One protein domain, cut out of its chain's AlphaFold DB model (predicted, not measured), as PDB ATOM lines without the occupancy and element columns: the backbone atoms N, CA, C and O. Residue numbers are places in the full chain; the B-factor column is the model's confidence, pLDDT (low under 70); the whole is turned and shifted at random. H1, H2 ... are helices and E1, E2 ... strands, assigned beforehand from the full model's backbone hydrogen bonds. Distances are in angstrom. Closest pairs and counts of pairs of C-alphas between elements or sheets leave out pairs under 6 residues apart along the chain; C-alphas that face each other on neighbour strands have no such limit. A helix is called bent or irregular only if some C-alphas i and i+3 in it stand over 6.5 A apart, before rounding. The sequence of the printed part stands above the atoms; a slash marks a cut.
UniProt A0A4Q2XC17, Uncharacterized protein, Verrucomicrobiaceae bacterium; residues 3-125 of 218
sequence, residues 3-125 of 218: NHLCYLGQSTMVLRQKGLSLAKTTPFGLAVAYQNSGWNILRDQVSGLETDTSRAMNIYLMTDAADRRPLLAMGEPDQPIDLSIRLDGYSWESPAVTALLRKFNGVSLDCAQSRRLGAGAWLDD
ATOM      1  N   ASN A   3       0.519 -28.198 -27.214       88.56
ATOM      2  CA  ASN A   3       0.332 -27.295 -26.064       88.56
ATOM      3  C   ASN A   3       1.030 -25.931 -26.182       88.56
ATOM      4  O   ASN A   3       0.742 -25.044 -25.395       88.56
ATOM      5  N   HIS A   4       1.947 -25.729 -27.127       86.44
ATOM      6  CA  HIS A   4       2.503 -24.406 -27.408       86.44
ATOM      7  C   HIS A   4       1.571 -23.534 -28.245       86.44
ATOM      8  O   HIS A   4       1.743 -22.317 -28.239       86.44
ATOM      9  N   LEU A   5       0.594 -24.126 -28.940       87.44
ATOM     10  CA  LEU A   5      -0.367 -23.374 -29.741       87.44
ATOM     11  C   LEU A   5      -1.199 -22.424 -28.868       87.44
ATOM     12  O   LEU A   5      -1.584 -21.359 -29.337       87.44
ATOM     13  N   CYS A   6      -1.406 -22.741 -27.584       89.06
ATOM     14  CA  CYS A   6      -2.163 -21.878 -26.673       89.06
ATOM     15  C   CYS A   6      -1.511 -20.511 -26.418       89.06
ATOM     16  O   CYS A   6      -2.201 -19.559 -26.057       89.06
ATOM     17  N   TYR A   7      -0.204 -20.376 -26.661       86.69
ATOM     18  CA  TYR A   7       0.504 -19.099 -26.556       86.69
ATOM     19  C   TYR A   7       0.387 -18.239 -27.814       86.69
ATOM     20  O   TYR A   7       0.823 -17.091 -27.807       86.69
ATOM     21  N   LEU A   8      -0.180 -18.776 -28.898       83.19
ATOM     22  CA  LEU A   8      -0.250 -18.085 -30.184       83.19
ATOM     23  C   LEU A   8      -1.451 -17.129 -30.263       83.19
ATOM     24  O   LEU A   8      -1.521 -16.309 -31.170       83.19
ATOM     25  N   GLY A   9      -2.361 -17.140 -29.289       88.56
ATOM     26  CA  GLY A   9      -3.566 -16.312 -29.345       88.56
ATOM     27  C   GLY A   9      -4.521 -16.802 -30.435       88.56
ATOM     28  O   GLY A   9      -4.681 -18.008 -30.611       88.56
ATOM     29  N   GLN A  10      -5.189 -15.885 -31.140       93.00
ATOM     30  CA  GLN A  10      -6.054 -16.259 -32.263       93.00
ATOM     31  C   GLN A  10      -5.236 -16.605 -33.505       93.00
ATOM     32  O   GLN A  10      -4.242 -15.954 -33.823       93.00
ATOM     33  N   SER A  11      -5.666 -17.639 -34.216       92.69
ATOM     34  CA  SER A  11      -5.034 -18.105 -35.447       92.69
ATOM     35  C   SER A  11      -6.074 -18.755 -36.352       92.69
ATOM     36  O   SER A  11      -7.144 -19.169 -35.893       92.69
ATOM     37  N   THR A  12      -5.759 -18.863 -37.635       93.12
ATOM     38  CA  THR A  12      -6.621 -19.546 -38.601       93.12
ATOM     39  C   THR A  12      -6.175 -20.992 -38.752       93.12
ATOM     40  O   THR A  12      -5.121 -21.275 -39.313       93.12
ATOM     41  N   MET A  13      -6.983 -21.911 -38.236       94.94
ATOM     42  CA  MET A  13      -6.815 -23.349 -38.400       94.94
ATOM     43  C   MET A  13      -7.537 -23.801 -39.667       94.94
ATOM     44  O   MET A  13      -8.718 -23.515 -39.839       94.94
ATOM     45  N   VAL A  14      -6.850 -24.535 -40.530       93.31
ATOM     46  CA  VAL A  14      -7.401 -25.137 -41.742       93.31
ATOM     47  C   VAL A  14      -7.252 -26.647 -41.632       93.31
ATOM     48  O   VAL A  14      -6.133 -27.147 -41.563       93.31
ATOM     49  N   LEU A  15      -8.374 -27.362 -41.612       93.50
ATOM     50  CA  LEU A  15      -8.409 -28.819 -41.719       93.50
ATOM     51  C   LEU A  15      -8.914 -29.236 -43.088       93.50
ATOM     52  O   LEU A  15      -9.826 -28.617 -43.647       93.50
ATOM     53  N   ARG A  16      -8.352 -30.325 -43.601       88.31
ATOM     54  CA  ARG A  16      -8.701 -30.865 -44.906       88.31
ATOM     55  C   ARG A  16      -8.928 -32.361 -44.836       88.31
ATOM     56  O   ARG A  16      -8.210 -33.110 -44.185       88.31
ATOM     57  N   GLN A  17      -9.909 -32.775 -45.608       89.12
ATOM     58  CA  GLN A  17     -10.037 -34.112 -46.149       89.12
ATOM     59  C   GLN A  17     -10.295 -33.951 -47.652       89.12
ATOM     60  O   GLN A  17     -10.650 -32.863 -48.116       89.12
ATOM     61  N   LYS A  18     -10.084 -34.996 -48.451       85.75
ATOM     62  CA  LYS A  18     -10.368 -34.926 -49.895       85.75
ATOM     63  C   LYS A  18     -11.802 -34.400 -50.110       85.75
ATOM     64  O   LYS A  18     -12.700 -34.813 -49.396       85.75
ATOM     65  N   GLY A  19     -12.015 -33.421 -50.988       87.44
ATOM     66  CA  GLY A  19     -13.348 -32.856 -51.262       87.44
ATOM     67  C   GLY A  19     -14.056 -32.115 -50.109       87.44
ATOM     68  O   GLY A  19     -15.175 -31.658 -50.303       87.44
ATOM     69  N   LEU A  20     -13.467 -31.956 -48.915       92.00
ATOM     70  CA  LEU A  20     -14.058 -31.133 -47.849       92.00
ATOM     71  C   LEU A  20     -12.967 -30.445 -47.025       92.00
ATOM     72  O   LEU A  20     -12.075 -31.091 -46.483       92.00
ATOM     73  N   SER A  21     -13.057 -29.129 -46.877       93.12
ATOM     74  CA  SER A  21     -12.154 -28.363 -46.017       93.12
ATOM     75  C   SER A  21     -12.913 -27.412 -45.108       93.12
ATOM     76  O   SER A  21     -14.002 -26.943 -45.445       93.12
ATOM     77  N   LEU A  22     -12.301 -27.120 -43.966       95.00
ATOM     78  CA  LEU A  22     -12.777 -26.167 -42.977       95.00
ATOM     79  C   LEU A  22     -11.633 -25.221 -42.630       95.00
ATOM     80  O   LEU A  22     -10.614 -25.664 -42.107       95.00
ATOM     81  N   ALA A  23     -11.833 -23.926 -42.845       94.62
ATOM     82  CA  ALA A  23     -11.043 -22.874 -42.229       94.62
ATOM     83  C   ALA A  23     -11.816 -22.296 -41.039       94.62
ATOM     84  O   ALA A  23     -12.993 -21.945 -41.151       94.62
ATOM     85  N   LYS A  24     -11.151 -22.201 -39.889       95.31
ATOM     86  CA  LYS A  24     -11.711 -21.684 -38.647       95.31
ATOM     87  C   LYS A  24     -10.732 -20.750 -37.948       95.31
ATOM     88  O   LYS A  24      -9.623 -21.152 -37.604       95.31
ATOM     89  N   THR A  25     -11.177 -19.544 -37.624       95.44
ATOM     90  CA  THR A  25     -10.461 -18.658 -36.701       95.44
ATOM     91  C   THR A  25     -10.733 -19.091 -35.267       95.44
ATOM     92  O   THR A  25     -11.872 -19.053 -34.796       95.44
ATOM     93  N   THR A  26      -9.691 -19.505 -34.552       95.56
ATOM     94  CA  THR A  26      -9.819 -20.012 -33.187       95.56
ATOM     95  C   THR A  26      -8.587 -19.688 -32.350       95.56
ATOM     96  O   THR A  26      -7.473 -19.672 -32.874       95.56
ATOM     97  N   PRO A  27      -8.746 -19.436 -31.041       94.94
ATOM     98  CA  PRO A  27      -7.658 -19.656 -30.107       94.94
ATOM     99  C   PRO A  27      -7.435 -21.158 -29.896       94.94
ATOM    100  O   PRO A  27      -8.307 -21.978 -30.204       94.94
ATOM    101  N   PHE A  28      -6.279 -21.497 -29.332       94.12
ATOM    102  CA  PHE A  28      -5.949 -22.852 -28.903       94.12
ATOM    103  C   PHE A  28      -5.861 -22.926 -27.380       94.12
ATOM    104  O   PHE A  28      -5.401 -21.994 -26.718       94.12
ATOM    105  N   GLY A  29      -6.318 -24.037 -26.823       93.75
ATOM    106  CA  GLY A  29      -6.225 -24.364 -25.409       93.75
ATOM    107  C   GLY A  29      -5.114 -25.368 -25.124       93.75
ATOM    108  O   GLY A  29      -4.253 -25.654 -25.958       93.75
ATOM    109  N   LEU A  30      -5.128 -25.910 -23.908       93.06
ATOM    110  CA  LEU A  30      -4.280 -27.046 -23.560       93.06
ATOM    111  C   LEU A  30      -4.892 -28.322 -24.138       93.06
ATOM    112  O   LEU A  30      -6.050 -28.641 -23.868       93.06
ATOM    113  N   ALA A  31      -4.094 -29.057 -24.905       91.38
ATOM    114  CA  ALA A  31      -4.449 -30.372 -25.389       91.38
ATOM    115  C   ALA A  31      -4.272 -31.397 -24.261       91.38
ATOM    116  O   ALA A  31      -3.187 -31.544 -23.685       91.38
ATOM    117  N   VAL A  32      -5.354 -32.103 -23.947       91.50
ATOM    118  CA  VAL A  32      -5.397 -33.128 -22.902       91.50
ATOM    119  C   VAL A  32      -5.477 -34.498 -23.560       91.50
ATOM    120  O   VAL A  32      -6.210 -34.682 -24.534       91.50
ATOM    121  N   ALA A  33      -4.706 -35.451 -23.038       88.94
ATOM    122  CA  ALA A  33      -4.735 -36.825 -23.513       88.94
ATOM    123  C   ALA A  33      -6.039 -37.517 -23.112       88.94
ATOM    124  O   ALA A  33      -6.473 -37.441 -21.962       88.94
ATOM    125  N   TYR A  34      -6.635 -38.221 -24.066       84.44
ATOM    126  CA  TYR A  34      -7.795 -39.070 -23.876       84.44
ATOM    127  C   TYR A  34      -7.528 -40.410 -24.559       84.44
ATOM    128  O   TYR A  34      -7.124 -40.454 -25.722       84.44
ATOM    129  N   GLN A  35      -7.737 -41.507 -23.835       73.06
ATOM    130  CA  GLN A  35      -7.695 -42.842 -24.423       73.06
ATOM    131  C   GLN A  35      -9.108 -43.226 -24.841       73.06
ATOM    132  O   GLN A  35      -9.998 -43.345 -24.002       73.06
ATOM    133  N   ASN A  36      -9.305 -43.414 -26.143       68.25
ATOM    134  CA  ASN A  36     -10.547 -43.935 -26.691       68.25
ATOM    135  C   ASN A  36     -10.231 -44.902 -27.823       68.25
ATOM    136  O   ASN A  36      -9.475 -44.549 -28.725       68.25
ATOM    137  N   SER A  37     -10.822 -46.096 -27.786       60.62
ATOM    138  CA  SER A  37     -10.908 -47.000 -28.943       60.62
ATOM    139  C   SER A  37      -9.604 -47.204 -29.743       60.62
ATOM    140  O   SER A  37      -9.634 -47.241 -30.968       60.62
ATOM    141  N   GLY A  38      -8.452 -47.325 -29.070       65.44
ATOM    142  CA  GLY A  38      -7.158 -47.596 -29.716       65.44
ATOM    143  C   GLY A  38      -6.406 -46.373 -30.258       65.44
ATOM    144  O   GLY A  38      -5.272 -46.529 -30.699       65.44
ATOM    145  N   TRP A  39      -6.978 -45.167 -30.181       66.75
ATOM    146  CA  TRP A  39      -6.276 -43.919 -30.493       66.75
ATOM    147  C   TRP A  39      -5.671 -43.315 -29.223       66.75
ATOM    148  O   TRP A  39      -6.315 -43.263 -28.167       66.75
ATOM    149  N   ASN A  40      -4.453 -42.787 -29.342       84.12
ATOM    150  CA  ASN A  40      -3.870 -41.926 -28.315       84.12
ATOM    151  C   ASN A  40      -4.213 -40.476 -28.665       84.12
ATOM    152  O   ASN A  40      -3.422 -39.777 -29.298       84.12
ATOM    153  N   ILE A  41      -5.416 -40.034 -28.300       88.12
ATOM    154  CA  ILE A  41      -5.947 -38.746 -28.754       88.12
ATOM    155  C   ILE A  41      -5.446 -37.631 -27.844       88.12
ATOM    156  O   ILE A  41      -5.612 -37.686 -26.628       88.12
ATOM    157  N   LEU A  42      -4.900 -36.572 -28.435       91.19
ATOM    158  CA  LEU A  42      -4.796 -35.269 -27.791       91.19
ATOM    159  C   LEU A  42      -5.961 -34.401 -28.251       91.19
ATOM    160  O   LEU A  42      -6.161 -34.223 -29.451       91.19
ATOM    161  N   ARG A  43      -6.723 -33.853 -27.301       93.69
ATOM    162  CA  ARG A  43      -7.861 -32.981 -27.597       93.69
ATOM    163  C   ARG A  43      -7.688 -31.609 -26.977       93.69
ATOM    164  O   ARG A  43      -7.583 -31.485 -25.758       93.69
ATOM    165  N   ASP A  44      -7.745 -30.585 -27.816       94.38
ATOM    166  CA  ASP A  44      -7.915 -29.200 -27.397       94.38
ATOM    167  C   ASP A  44      -9.409 -28.844 -27.396       94.38
ATOM    168  O   ASP A  44     -10.049 -28.759 -28.443       94.38
ATOM    169  N   GLN A  45      -9.975 -28.615 -26.209       93.12
ATOM    170  CA  GLN A  45     -11.395 -28.277 -26.053       93.12
ATOM    171  C   GLN A  45     -11.757 -26.888 -26.595       93.12
ATOM    172  O   GLN A  45     -12.927 -26.635 -26.870       93.12
ATOM    173  N   VAL A  46     -10.784 -25.984 -26.733       95.19
ATOM    174  CA  VAL A  46     -11.024 -24.610 -27.187       95.19
ATOM    175  C   VAL A  46     -11.158 -24.576 -28.707       95.19
ATOM    176  O   VAL A  46     -12.167 -24.105 -29.234       95.19
ATOM    177  N   SER A  47     -10.170 -25.115 -29.426       94.75
ATOM    178  CA  SER A  47     -10.231 -25.204 -30.890       94.75
ATOM    179  C   SER A  47     -11.161 -26.316 -31.381       94.75
ATOM    180  O   SER A  47     -11.735 -26.206 -32.474       94.75
ATOM    181  N   GLY A  48     -11.349 -27.355 -30.563       95.00
ATOM    182  CA  GLY A  48     -12.004 -28.608 -30.928       95.00
ATOM    183  C   GLY A  48     -11.094 -29.550 -31.720       95.00
ATOM    184  O   GLY A  48     -11.596 -30.505 -32.310       95.00
ATOM    185  N   LEU A  49      -9.793 -29.254 -31.831       95.56
ATOM    186  CA  LEU A  49      -8.837 -30.095 -32.544       95.56
ATOM    187  C   LEU A  49      -8.582 -31.381 -31.753       95.56
ATOM    188  O   LEU A  49      -8.162 -31.343 -30.595       95.56
ATOM    189  N   GLU A  50      -8.811 -32.510 -32.406       94.88
ATOM    190  CA  GLU A  50      -8.405 -33.837 -31.961       94.88
ATOM    191  C   GLU A  50      -7.257 -34.317 -32.857       94.88
ATOM    192  O   GLU A  50      -7.309 -34.165 -34.079       94.88
ATOM    193  N   THR A  51      -6.204 -34.867 -32.255       92.81
ATOM    194  CA  THR A  51      -5.016 -35.369 -32.960       92.81
ATOM    195  C   THR A  51      -4.646 -36.755 -32.452       92.81
ATOM    196  O   THR A  51      -4.476 -36.937 -31.245       92.81
ATOM    197  N   ASP A  52      -4.504 -37.722 -33.357       91.44
ATOM    198  CA  ASP A  52      -4.014 -39.060 -33.039       91.44
ATOM    199  C   ASP A  52      -2.493 -39.060 -32.918       91.44
ATOM    200  O   ASP A  52      -1.762 -38.885 -33.888       91.44
ATOM    201  N   THR A  53      -2.001 -39.282 -31.707       88.12
ATOM    202  CA  THR A  53      -0.561 -39.360 -31.437       88.12
ATOM    203  C   THR A  53       0.002 -40.770 -31.565       88.12
ATOM    204  O   THR A  53       1.199 -40.962 -31.364       88.12
ATOM    205  N   SER A  54      -0.828 -41.765 -31.897       87.19
ATOM    206  CA  SER A  54      -0.350 -43.117 -32.214       87.19
ATOM    207  C   SER A  54       0.340 -43.196 -33.582       87.19
ATOM    208  O   SER A  54       1.094 -44.134 -33.842       87.19
ATOM    209  N   ARG A  55       0.124 -42.191 -34.437       84.00
ATOM    210  CA  ARG A  55       0.655 -42.110 -35.797       84.00
ATOM    211  C   ARG A  55       1.888 -41.220 -35.869       84.00
ATOM    212  O   ARG A  55       2.031 -40.247 -35.127       84.00
ATOM    213  N   ALA A  56       2.787 -41.551 -36.791       83.62
ATOM    214  CA  ALA A  56       3.915 -40.686 -37.101       83.62
ATOM    215  C   ALA A  56       3.402 -39.427 -37.812       83.62
ATOM    216  O   ALA A  56       2.724 -39.523 -38.830       83.62
ATOM    217  N   MET A  57       3.757 -38.255 -37.291       87.56
ATOM    218  CA  MET A  57       3.411 -36.969 -37.889       87.56
ATOM    219  C   MET A  57       4.669 -36.146 -38.113       87.56
ATOM    220  O   MET A  57       5.514 -36.029 -37.220       87.56
ATOM    221  N   ASN A  58       4.745 -35.515 -39.276       88.69
ATOM    222  CA  ASN A  58       5.701 -34.458 -39.532       88.69
ATOM    223  C   ASN A  58       5.066 -33.107 -39.220       88.69
ATOM    224  O   ASN A  58       3.879 -32.879 -39.457       88.69
ATOM    225  N   ILE A  59       5.883 -32.202 -38.687       88.81
ATOM    226  CA  ILE A  59       5.495 -30.822 -38.421       88.81
ATOM    227  C   ILE A  59       6.418 -29.933 -39.234       88.81
ATOM    228  O   ILE A  59       7.642 -30.022 -39.127       88.81
ATOM    229  N   TYR A  60       5.817 -29.058 -40.022       87.44
ATOM    230  CA  TYR A  60       6.508 -28.125 -40.885       87.44
ATOM    231  C   TYR A  60       6.195 -26.707 -40.431       87.44
ATOM    232  O   TYR A  60       5.074 -26.396 -40.031       87.44
ATOM    233  N   LEU A  61       7.192 -25.832 -40.508       87.44
ATOM    234  CA  LEU A  61       6.979 -24.396 -40.422       87.44
ATOM    235  C   LEU A  61       7.320 -23.803 -41.782       87.44
ATOM    236  O   LEU A  61       8.445 -23.932 -42.261       87.44
ATOM    237  N   MET A  62       6.333 -23.179 -42.405       85.25
ATOM    238  CA  MET A  62       6.406 -22.745 -43.787       85.25
ATOM    239  C   MET A  62       5.833 -21.349 -43.977       85.25
ATOM    240  O   MET A  62       5.227 -20.778 -43.076       85.25
ATOM    241  N   THR A  63       6.047 -20.799 -45.170       81.88
ATOM    242  CA  THR A  63       5.558 -19.478 -45.562       81.88
ATOM    243  C   THR A  63       4.236 -19.624 -46.302       81.88
ATOM    244  O   THR A  63       4.160 -20.383 -47.268       81.88
ATOM    245  N   ASP A  64       3.214 -18.892 -45.864       74.69
ATOM    246  CA  ASP A  64       1.972 -18.734 -46.615       74.69
ATOM    247  C   ASP A  64       2.256 -18.056 -47.964       74.69
ATOM    248  O   ASP A  64       2.992 -17.070 -48.039       74.69
ATOM    249  N   ALA A  65       1.711 -18.594 -49.052       71.44
ATOM    250  CA  ALA A  65       2.024 -18.094 -50.386       71.44
ATOM    251  C   ALA A  65       1.418 -16.709 -50.663       71.44
ATOM    252  O   ALA A  65       2.006 -15.937 -51.422       71.44
ATOM    253  N   ALA A  66       0.270 -16.393 -50.058       74.00
ATOM    254  CA  ALA A  66      -0.474 -15.173 -50.337       74.00
ATOM    255  C   ALA A  66       0.114 -13.969 -49.595       74.00
ATOM    256  O   ALA A  66       0.292 -12.906 -50.186       74.00
ATOM    257  N   ASP A  67       0.440 -14.130 -48.310       78.81
ATOM    258  CA  ASP A  67       0.844 -13.008 -47.450       78.81
ATOM    259  C   ASP A  67       2.171 -13.209 -46.710       78.81
ATOM    260  O   ASP A  67       2.586 -12.362 -45.912       78.81
ATOM    261  N   ARG A  68       2.872 -14.309 -47.000       82.06
ATOM    262  CA  ARG A  68       4.158 -14.675 -46.398       82.06
ATOM    263  C   ARG A  68       4.133 -14.829 -44.879       82.06
ATOM    264  O   ARG A  68       5.196 -14.826 -44.246       82.06
ATOM    265  N   ARG A  69       2.955 -14.997 -44.274       85.56
ATOM    266  CA  ARG A  69       2.839 -15.271 -42.840       85.56
ATOM    267  C   ARG A  69       3.399 -16.652 -42.498       85.56
ATOM    268  O   ARG A  69       3.383 -17.552 -43.341       85.56
ATOM    269  N   PRO A  70       3.917 -16.837 -41.273       88.88
ATOM    270  CA  PRO A  70       4.332 -18.152 -40.831       88.88
ATOM    271  C   PRO A  70       3.105 -19.056 -40.671       88.88
ATOM    272  O   PRO A  70       2.079 -18.669 -40.108       88.88
ATOM    273  N   LEU A  71       3.239 -20.275 -41.174       88.81
ATOM    274  CA  LEU A  71       2.223 -21.311 -41.187       88.81
ATOM    275  C   LEU A  71       2.819 -22.579 -40.580       88.81
ATOM    276  O   LEU A  71       3.838 -23.081 -41.053       88.81
ATOM    277  N   LEU A  72       2.184 -23.098 -39.534       90.62
ATOM    278  CA  LEU A  72       2.471 -24.437 -39.032       90.62
ATOM    279  C   LEU A  72       1.632 -25.433 -39.821       90.62
ATOM    280  O   LEU A  72       0.417 -25.286 -39.871       90.62
ATOM    281  N   ALA A  73       2.254 -26.446 -40.401       90.12
ATOM    282  CA  ALA A  73       1.559 -27.501 -41.118       90.12
ATOM    283  C   ALA A  73       1.894 -28.867 -40.525       90.12
ATOM    284  O   ALA A  73       3.007 -29.090 -40.047       90.12
ATOM    285  N   MET A  74       0.920 -29.766 -40.526       91.12
ATOM    286  CA  MET A  74       1.027 -31.107 -39.967       91.12
ATOM    287  C   MET A  74       0.422 -32.114 -40.943       91.12
ATOM    288  O   MET A  74      -0.523 -31.798 -41.663       91.12
ATOM    289  N   GLY A  75       1.010 -33.305 -40.985       88.62
ATOM    290  CA  GLY A  75       0.551 -34.414 -41.813       88.62
ATOM    291  C   GLY A  75       1.418 -35.652 -41.611       88.62
ATOM    292  O   GLY A  75       2.514 -35.575 -41.045       88.62
ATOM    293  N   GLU A  76       0.928 -36.802 -42.060       87.75
ATOM    294  CA  GLU A  76       1.714 -38.039 -42.065       87.75
ATOM    295  C   GLU A  76       2.875 -37.945 -43.076       87.75
ATOM    296  O   GLU A  76       2.770 -37.232 -44.082       87.75
ATOM    297  N   PRO A  77       3.997 -38.650 -42.843       84.19
ATOM    298  CA  PRO A  77       5.071 -38.752 -43.824       84.19
ATOM    299  C   PRO A  77       4.552 -39.200 -45.193       84.19
ATOM    300  O   PRO A  77       3.749 -40.125 -45.288       84.19
ATOM    301  N   ASP A  78       5.019 -38.529 -46.246       81.25
ATOM    302  CA  ASP A  78       4.670 -38.804 -47.648       81.25
ATOM    303  C   ASP A  78       3.175 -38.671 -48.001       81.25
ATOM    304  O   ASP A  78       2.775 -38.986 -49.122       81.25
ATOM    305  N   GLN A  79       2.355 -38.152 -47.082       82.38
ATOM    306  CA  GLN A  79       0.952 -37.831 -47.320       82.38
ATOM    307  C   GLN A  79       0.753 -36.323 -47.519       82.38
ATOM    308  O   GLN A  79       1.561 -35.509 -47.059       82.38
ATOM    309  N   PRO A  80      -0.337 -35.913 -48.193       82.00
ATOM    310  CA  PRO A  80      -0.752 -34.519 -48.208       82.00
ATOM    311  C   PRO A  80      -0.982 -33.983 -46.790       82.00
ATOM    312  O   PRO A  80      -1.458 -34.695 -45.907       82.00
ATOM    313  N   ILE A  81      -0.689 -32.699 -46.596       85.94
ATOM    314  CA  ILE A  81      -0.949 -31.997 -45.338       85.94
ATOM    315  C   ILE A  81      -2.458 -31.870 -45.119       85.94
ATOM    316  O   ILE A  81      -3.192 -31.366 -45.973       85.94
ATOM    317  N   ASP A  82      -2.912 -32.327 -43.958       88.81
ATOM    318  CA  ASP A  82      -4.320 -32.384 -43.562       88.81
ATOM    319  C   ASP A  82      -4.679 -31.317 -42.514       88.81
ATOM    320  O   ASP A  82      -5.856 -30.976 -42.361       88.81
ATOM    321  N   LEU A  83      -3.677 -30.730 -41.850       92.56
ATOM    322  CA  LEU A  83      -3.825 -29.639 -40.892       92.56
ATOM    323  C   LEU A  83      -2.816 -28.521 -41.164       92.56
ATOM    324  O   LEU A  83      -1.611 -28.735 -41.273       92.56
ATOM    325  N   SER A  84      -3.300 -27.287 -41.206       92.12
ATOM    326  CA  SER A  84      -2.472 -26.083 -41.233       92.12
ATOM    327  C   SER A  84      -2.989 -25.038 -40.251       92.12
ATOM    328  O   SER A  84      -4.184 -24.942 -39.999       92.12
ATOM    329  N   ILE A  85      -2.092 -24.244 -39.677       92.75
ATOM    330  CA  ILE A  85      -2.399 -23.188 -38.716       92.75
ATOM    331  C   ILE A  85      -1.624 -21.944 -39.135       92.75
ATOM    332  O   ILE A  85      -0.396 -21.890 -39.016       92.75
ATOM    333  N   ARG A  86      -2.346 -20.936 -39.624       91.06
ATOM    334  CA  ARG A  86      -1.777 -19.638 -39.979       91.06
ATOM    335  C   ARG A  86      -1.616 -18.783 -38.732       91.06
ATOM    336  O   ARG A  86      -2.567 -18.576 -37.978       91.06
ATOM    337  N   LEU A  87      -0.407 -18.273 -38.528       89.69
ATOM    338  CA  LEU A  87      -0.051 -17.463 -37.369       89.69
ATOM    339  C   LEU A  87      -0.311 -15.983 -37.674       89.69
ATOM    340  O   LEU A  87       0.619 -15.193 -37.830       89.69
ATOM    341  N   ASP A  88      -1.592 -15.620 -37.777       85.31
ATOM    342  CA  ASP A  88      -2.069 -14.315 -38.269       85.31
ATOM    343  C   ASP A  88      -1.425 -13.106 -37.564       85.31
ATOM    344  O   ASP A  88      -1.118 -12.091 -38.192       85.31
ATOM    345  N   GLY A  89      -1.173 -13.230 -36.259       87.81
ATOM    346  CA  GLY A  89      -0.566 -12.185 -35.430       87.81
ATOM    347  C   GLY A  89       0.964 -12.117 -35.463       87.81
ATOM    348  O   GLY A  89       1.538 -11.261 -34.792       87.81
ATOM    349  N   TYR A  90       1.644 -12.993 -36.209       89.75
ATOM    350  CA  TYR A  90       3.097 -13.154 -36.127       89.75
ATOM    351  C   TYR A  90       3.792 -12.882 -37.459       89.75
ATOM    352  O   TYR A  90       3.262 -13.118 -38.545       89.75
ATOM    353  N   SER A  91       5.015 -12.370 -37.365       90.69
ATOM    354  CA  SER A  91       5.993 -12.376 -38.450       90.69
ATOM    355  C   SER A  91       7.020 -13.484 -38.209       90.69
ATOM    356  O   SER A  91       7.147 -14.008 -37.098       90.69
ATOM    357  N   TRP A  92       7.792 -13.814 -39.242       87.94
ATOM    358  CA  TRP A  92       8.927 -14.739 -39.142       87.94
ATOM    359  C   TRP A  92       9.974 -14.326 -38.110       87.94
ATOM    360  O   TRP A  92      10.574 -15.173 -37.456       87.94
ATOM    361  N   GLU A  93      10.152 -13.020 -37.933       90.31
ATOM    362  CA  GLU A  93      11.104 -12.434 -36.987       90.31
ATOM    363  C   GLU A  93      10.565 -12.397 -35.551       90.31
ATOM    364  O   GLU A  93      11.283 -12.030 -34.621       90.31
ATOM    365  N   SER A  94       9.299 -12.773 -35.339       91.31
ATOM    366  CA  SER A  94       8.696 -12.697 -34.014       91.31
ATOM    367  C   SER A  94       9.400 -13.625 -33.006       91.31
ATOM    368  O   SER A  94       9.805 -14.748 -33.346       91.31
ATOM    369  N   PRO A  95       9.504 -13.214 -31.728       89.19
ATOM    370  CA  PRO A  95      10.081 -14.054 -30.679       89.19
ATOM    371  C   PRO A  95       9.398 -15.421 -30.548       89.19
ATOM    372  O   PRO A  95      10.060 -16.417 -30.276       89.19
ATOM    373  N   ALA A  96       8.084 -15.492 -30.783       85.88
ATOM    374  CA  ALA A  96       7.333 -16.742 -30.718       85.88
ATOM    375  C   ALA A  96       7.758 -17.731 -31.818       85.88
ATOM    376  O   ALA A  96       8.054 -18.890 -31.529       85.88
ATOM    377  N   VAL A  97       7.849 -17.269 -33.070       86.75
ATOM    378  CA  VAL A  97       8.228 -18.114 -34.214       86.75
ATOM    379  C   VAL A  97       9.688 -18.552 -34.116       86.75
ATOM    380  O   VAL A  97      10.007 -19.727 -34.301       86.75
ATOM    381  N   THR A  98      10.582 -17.641 -33.736       86.56
ATOM    382  CA  THR A  98      11.998 -17.972 -33.521       86.56
ATOM    383  C   THR A  98      12.197 -18.948 -32.355       86.56
ATOM    384  O   THR A  98      13.020 -19.862 -32.457       86.56
ATOM    385  N   ALA A  99      11.424 -18.825 -31.270       85.19
ATOM    386  CA  ALA A  99      11.441 -19.780 -30.163       85.19
ATOM    387  C   ALA A  99      10.942 -21.172 -30.584       85.19
ATOM    388  O   ALA A  99      11.537 -22.172 -30.179       85.19
ATOM    389  N   LEU A 100       9.899 -21.249 -31.421       83.88
ATOM    390  CA  LEU A 100       9.432 -22.511 -32.001       83.88
ATOM    391  C   LEU A 100      10.537 -23.186 -32.826       83.88
ATOM    392  O   LEU A 100      10.864 -24.343 -32.567       83.88
ATOM    393  N   LEU A 101      11.162 -22.453 -33.751       83.50
ATOM    394  CA  LEU A 101      12.249 -22.968 -34.594       83.50
ATOM    395  C   LEU A 101      13.421 -23.517 -33.775       83.50
ATOM    396  O   LEU A 101      13.894 -24.624 -34.030       83.50
ATOM    397  N   ARG A 102      13.860 -22.762 -32.759       83.00
ATOM    398  CA  ARG A 102      14.951 -23.180 -31.865       83.00
ATOM    399  C   ARG A 102      14.584 -24.409 -31.042       83.00
ATOM    400  O   ARG A 102      15.426 -25.272 -30.838       83.00
ATOM    401  N   LYS A 103      13.344 -24.495 -30.555       83.88
ATOM    402  CA  LYS A 103      12.915 -25.576 -29.660       83.88
ATOM    403  C   LYS A 103      12.820 -26.930 -30.360       83.88
ATOM    404  O   LYS A 103      13.080 -27.948 -29.728       83.88
ATOM    405  N   PHE A 104      12.417 -26.943 -31.627       79.06
ATOM    406  CA  PHE A 104      12.145 -28.181 -32.359       79.06
ATOM    407  C   PHE A 104      13.268 -28.596 -33.319       79.06
ATOM    408  O   PHE A 104      13.070 -29.539 -34.074       79.06
ATOM    409  N   ASN A 105      14.440 -27.941 -33.269       74.81
ATOM    410  CA  ASN A 105      15.597 -28.241 -34.125       74.81
ATOM    411  C   ASN A 105      15.207 -28.368 -35.609       74.81
ATOM    412  O   ASN A 105      15.518 -29.366 -36.259       74.81
ATOM    413  N   GLY A 106      14.467 -27.380 -36.120       70.88
ATOM    414  CA  GLY A 106      13.906 -27.438 -37.469       70.88
ATOM    415  C   GLY A 106      14.974 -27.674 -38.541       70.88
ATOM    416  O   GLY A 106      16.010 -27.009 -38.554       70.88
ATOM    417  N   VAL A 107      14.698 -28.602 -39.458       72.19
ATOM    418  CA  VAL A 107      15.511 -28.848 -40.655       72.19
ATOM    419  C   VAL A 107      14.885 -28.097 -41.825       72.19
ATOM    420  O   VAL A 107      13.666 -28.108 -41.998       72.19
ATOM    421  N   SER A 108      15.708 -27.423 -42.626       75.00
ATOM    422  CA  SER A 108      15.225 -26.739 -43.826       75.00
ATOM    423  C   SER A 108      14.780 -27.751 -44.878       75.00
ATOM    424  O   SER A 108      15.516 -28.682 -45.201       75.00
ATOM    425  N   LEU A 109      13.589 -27.542 -45.433       71.88
ATOM    426  CA  LEU A 109      13.122 -28.278 -46.603       71.88
ATOM    427  C   LEU A 109      13.811 -27.752 -47.861       71.88
ATOM    428  O   LEU A 109      14.070 -26.551 -47.981       71.88
ATOM    429  N   ASP A 110      14.046 -28.632 -48.831       76.19
ATOM    430  CA  ASP A 110      14.441 -28.183 -50.162       76.19
ATOM    431  C   ASP A 110      13.258 -27.512 -50.898       76.19
ATOM    432  O   ASP A 110      12.083 -27.667 -50.549       76.19
ATOM    433  N   CYS A 111      13.554 -26.745 -51.951       66.81
ATOM    434  CA  CYS A 111      12.536 -26.003 -52.704       66.81
ATOM    435  C   CYS A 111      11.514 -26.905 -53.426       66.81
ATOM    436  O   CYS A 111      10.419 -26.453 -53.757       66.81
ATOM    437  N   ALA A 112      11.853 -28.157 -53.741       72.19
ATOM    438  CA  ALA A 112      10.935 -29.090 -54.393       72.19
ATOM    439  C   ALA A 112       9.984 -29.735 -53.374       72.19
ATOM    440  O   ALA A 112       8.791 -29.865 -53.638       72.19
ATOM    441  N   GLN A 113      10.487 -30.103 -52.198       71.25
ATOM    442  CA  GLN A 113       9.708 -30.553 -51.048       71.25
ATOM    443  C   GLN A 113       8.790 -29.442 -50.553       71.25
ATOM    444  O   GLN A 113       7.596 -29.672 -50.433       71.25
ATOM    445  N   SER A 114       9.297 -28.220 -50.374       69.00
ATOM    446  CA  SER A 114       8.479 -27.079 -49.954       69.00
ATOM    447  C   SER A 114       7.378 -26.717 -50.954       69.00
ATOM    448  O   SER A 114       6.365 -26.175 -50.532       69.00
ATOM    449  N   ARG A 115       7.561 -26.972 -52.259       67.75
ATOM    450  CA  ARG A 115       6.513 -26.757 -53.275       67.75
ATOM    451  C   ARG A 115       5.470 -27.868 -53.277       67.75
ATOM    452  O   ARG A 115       4.286 -27.565 -53.323       67.75
ATOM    453  N   ARG A 116       5.901 -29.131 -53.176       68.31
ATOM    454  CA  ARG A 116       4.994 -30.283 -52.996       68.31
ATOM    455  C   ARG A 116       4.144 -30.121 -51.736       68.31
ATOM    456  O   ARG A 116       2.940 -30.336 -51.748       68.31
ATOM    457  N   LEU A 117       4.792 -29.671 -50.672       67.00
ATOM    458  CA  LEU A 117       4.187 -29.321 -49.404       67.00
ATOM    459  C   LEU A 117       3.756 -27.849 -49.370       67.00
ATOM    460  O   LEU A 117       3.709 -27.335 -48.282       67.00
ATOM    461  N   GLY A 118       3.534 -27.102 -50.454       56.62
ATOM    462  CA  GLY A 118       3.350 -25.641 -50.370       56.62
ATOM    463  C   GLY A 118       1.896 -25.181 -50.240       56.62
ATOM    464  O   GLY A 118       1.086 -25.515 -51.095       56.62
ATOM    465  N   ALA A 119       1.593 -24.286 -49.287       45.28
ATOM    466  CA  ALA A 119       0.264 -23.680 -49.083       45.28
ATOM    467  C   ALA A 119      -0.383 -23.034 -50.317       45.28
ATOM    468  O   ALA A 119      -1.606 -23.040 -50.438       45.28
ATOM    469  N   GLY A 120       0.429 -22.529 -51.250       44.03
ATOM    470  CA  GLY A 120      -0.046 -21.962 -52.515       44.03
ATOM    471  C   GLY A 120      -0.503 -22.998 -53.541       44.03
ATOM    472  O   GLY A 120      -1.428 -22.718 -54.285       44.03
ATOM    473  N   ALA A 121       0.068 -24.208 -53.554       48.34
ATOM    474  CA  ALA A 121      -0.466 -25.291 -54.381       48.34
ATOM    475  C   ALA A 121      -1.821 -25.772 -53.828       48.34
ATOM    476  O   ALA A 121      -2.698 -26.175 -54.572       48.34
ATOM    477  N   TRP A 122      -2.026 -25.675 -52.512       52.44
ATOM    478  CA  TRP A 122      -3.148 -26.300 -51.818       52.44
ATOM    479  C   TRP A 122      -4.504 -25.608 -51.990       52.44
ATOM    480  O   TRP A 122      -5.524 -26.278 -51.847       52.44
ATOM    481  N   LEU A 123      -4.571 -24.297 -52.240       46.28
ATOM    482  CA  LEU A 123      -5.857 -23.622 -52.501       46.28
ATOM    483  C   LEU A 123      -6.382 -23.903 -53.916       46.28
ATOM    484  O   LEU A 123      -7.599 -23.946 -54.109       46.28
ATOM    485  N   ASP A 124      -5.469 -24.160 -54.854       44.94
ATOM    486  CA  ASP A 124      -5.777 -24.400 -56.263       44.94
ATOM    487  C   ASP A 124      -5.965 -25.901 -56.570       44.94
ATOM    488  O   ASP A 124      -6.811 -26.257 -57.393       44.94
ATOM    489  N   ASP A 125      -5.257 -26.792 -55.860       50.78
ATOM    490  CA  ASP A 125      -5.377 -28.246 -56.019       50.78
ATOM    491  C   ASP A 125      -6.541 -28.819 -55.192       50.78
ATOM    492  O   ASP A 125      -6.397 -29.321 -54.071       50.78
TER     493      ASP A 125
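Overview. This is residues 3 to 125 of the 218 residues of an uncharacterized protein of Verrucomicrobiaceae bacterium (UniProt A0A4Q2XC17). A strongly twisted sheet of five strands, E2 E1 E8 E7 E6, makes the middle of the domain, and a small sheet of three strands, E3 E4 E5, is set off from it towards one end of the longest axis, with the short helix H1 between the two. H2 lies near the E6 and E7 end of the large sheet, while H3 and H4 lie across that sheet from H2, H4 grazing it. The printed part has 123 residues, with four named helices and eight named strands in the order H1 E1 E2 E3 E4 E5 E6 E7 E8 H2 H3 H4, and both sheets are antiparallel throughout. The class is mixed, helices and strands. The whole is compact, with a radius of gyration of the C-alphas of 14.3 A and spans of 39 by 32 by 27 A.

Along the chain. The printed part begins with H1, residues 3 to 8, whose C-alpha 3 is at (0.332, -27.295, -26.064). E1, residues 10 to 17, is 23.0 A long, and E2, residues 20 to 27, is 22.1 A long. E3, residues 31 to 36, and E4, residues 39 to 44, measure 14.9 A and 15.1 A; E5 is residues 50 to 52. E6, residues 58 to 63, is 16.1 A long, with C-alpha 58 at (5.701, -34.458, -39.532), and E7, residues 70 to 75, is 16.7 A long. E8 is residues 83 to 86. H2, residues 95 to 103, is the longest helix, 11.9 A from end to end. H3 is residues 111 to 116, and H4, residues 119 to 124, ends with C-alpha 124 at (-5.777, -24.400, -56.263); H4 is neither bent nor irregular, but only just: C-alphas 120 and 123 are 6.0 A apart.

Arrangement. In the large sheet E2 and E6 are the edge strands. E2 and E1 form a hairpin, antiparallel at 161 degrees, with N 13 and O 24 within hydrogen-bond range at 2.8 A. E1 and E8 are antiparallel at 154 degrees, with N 14 and O 84 at 2.7 A. E6 E7 E8 is a meander, each strand the antiparallel neighbour of the one before; N 85 and O 72 are 2.7 A apart, and N 60 and O 73 are 2.8 A apart. E3 E4 E5 is a second meander, with N 34 and O 41 at 2.8 A and N 42 and O 51 at 2.9 A. The strands of the two sheets are apart, for instance E1 and E5. H1 only grazes both sheets, the small one with residues 3 to 6 and the large one with residues 5 to 8; its closest C-alphas to E3 are those of Asn 3 and Ala 31, 5.7 A. H1 and H2 are close but not clearly touching, with the closest C-alphas, those of Leu 8 and Ala 96, 7.7 A apart, at a shallow tilt of 24 degrees, opposite ways. H2 only grazes the large sheet with residues 97 to 101, and H4 with residues 119 to 122. H3 is not on that sheet, and it is close to H4 but not clearly touching, the closest C-alphas being those of Arg 115 and Ala 121, 7.2 A, at a steep tilt of 38 degrees, the same way. H2 and H3 have every O i to N i+4 pair within hydrogen-bond range; H1 and H4 each have 0 of 2, with 2 of 3 O i to N i+3 pairs within range.

Size, cuts and confidence. The two C-alphas farthest apart are those of Ser 37 and Glu 93, 41.8 A. The printed part has no cut, and no link is long. The mean pLDDT of the printed part is 83.3; residues 36 to 39, residue 111 and residues 114 to 125 are under 70, and H4 has a mean of 47.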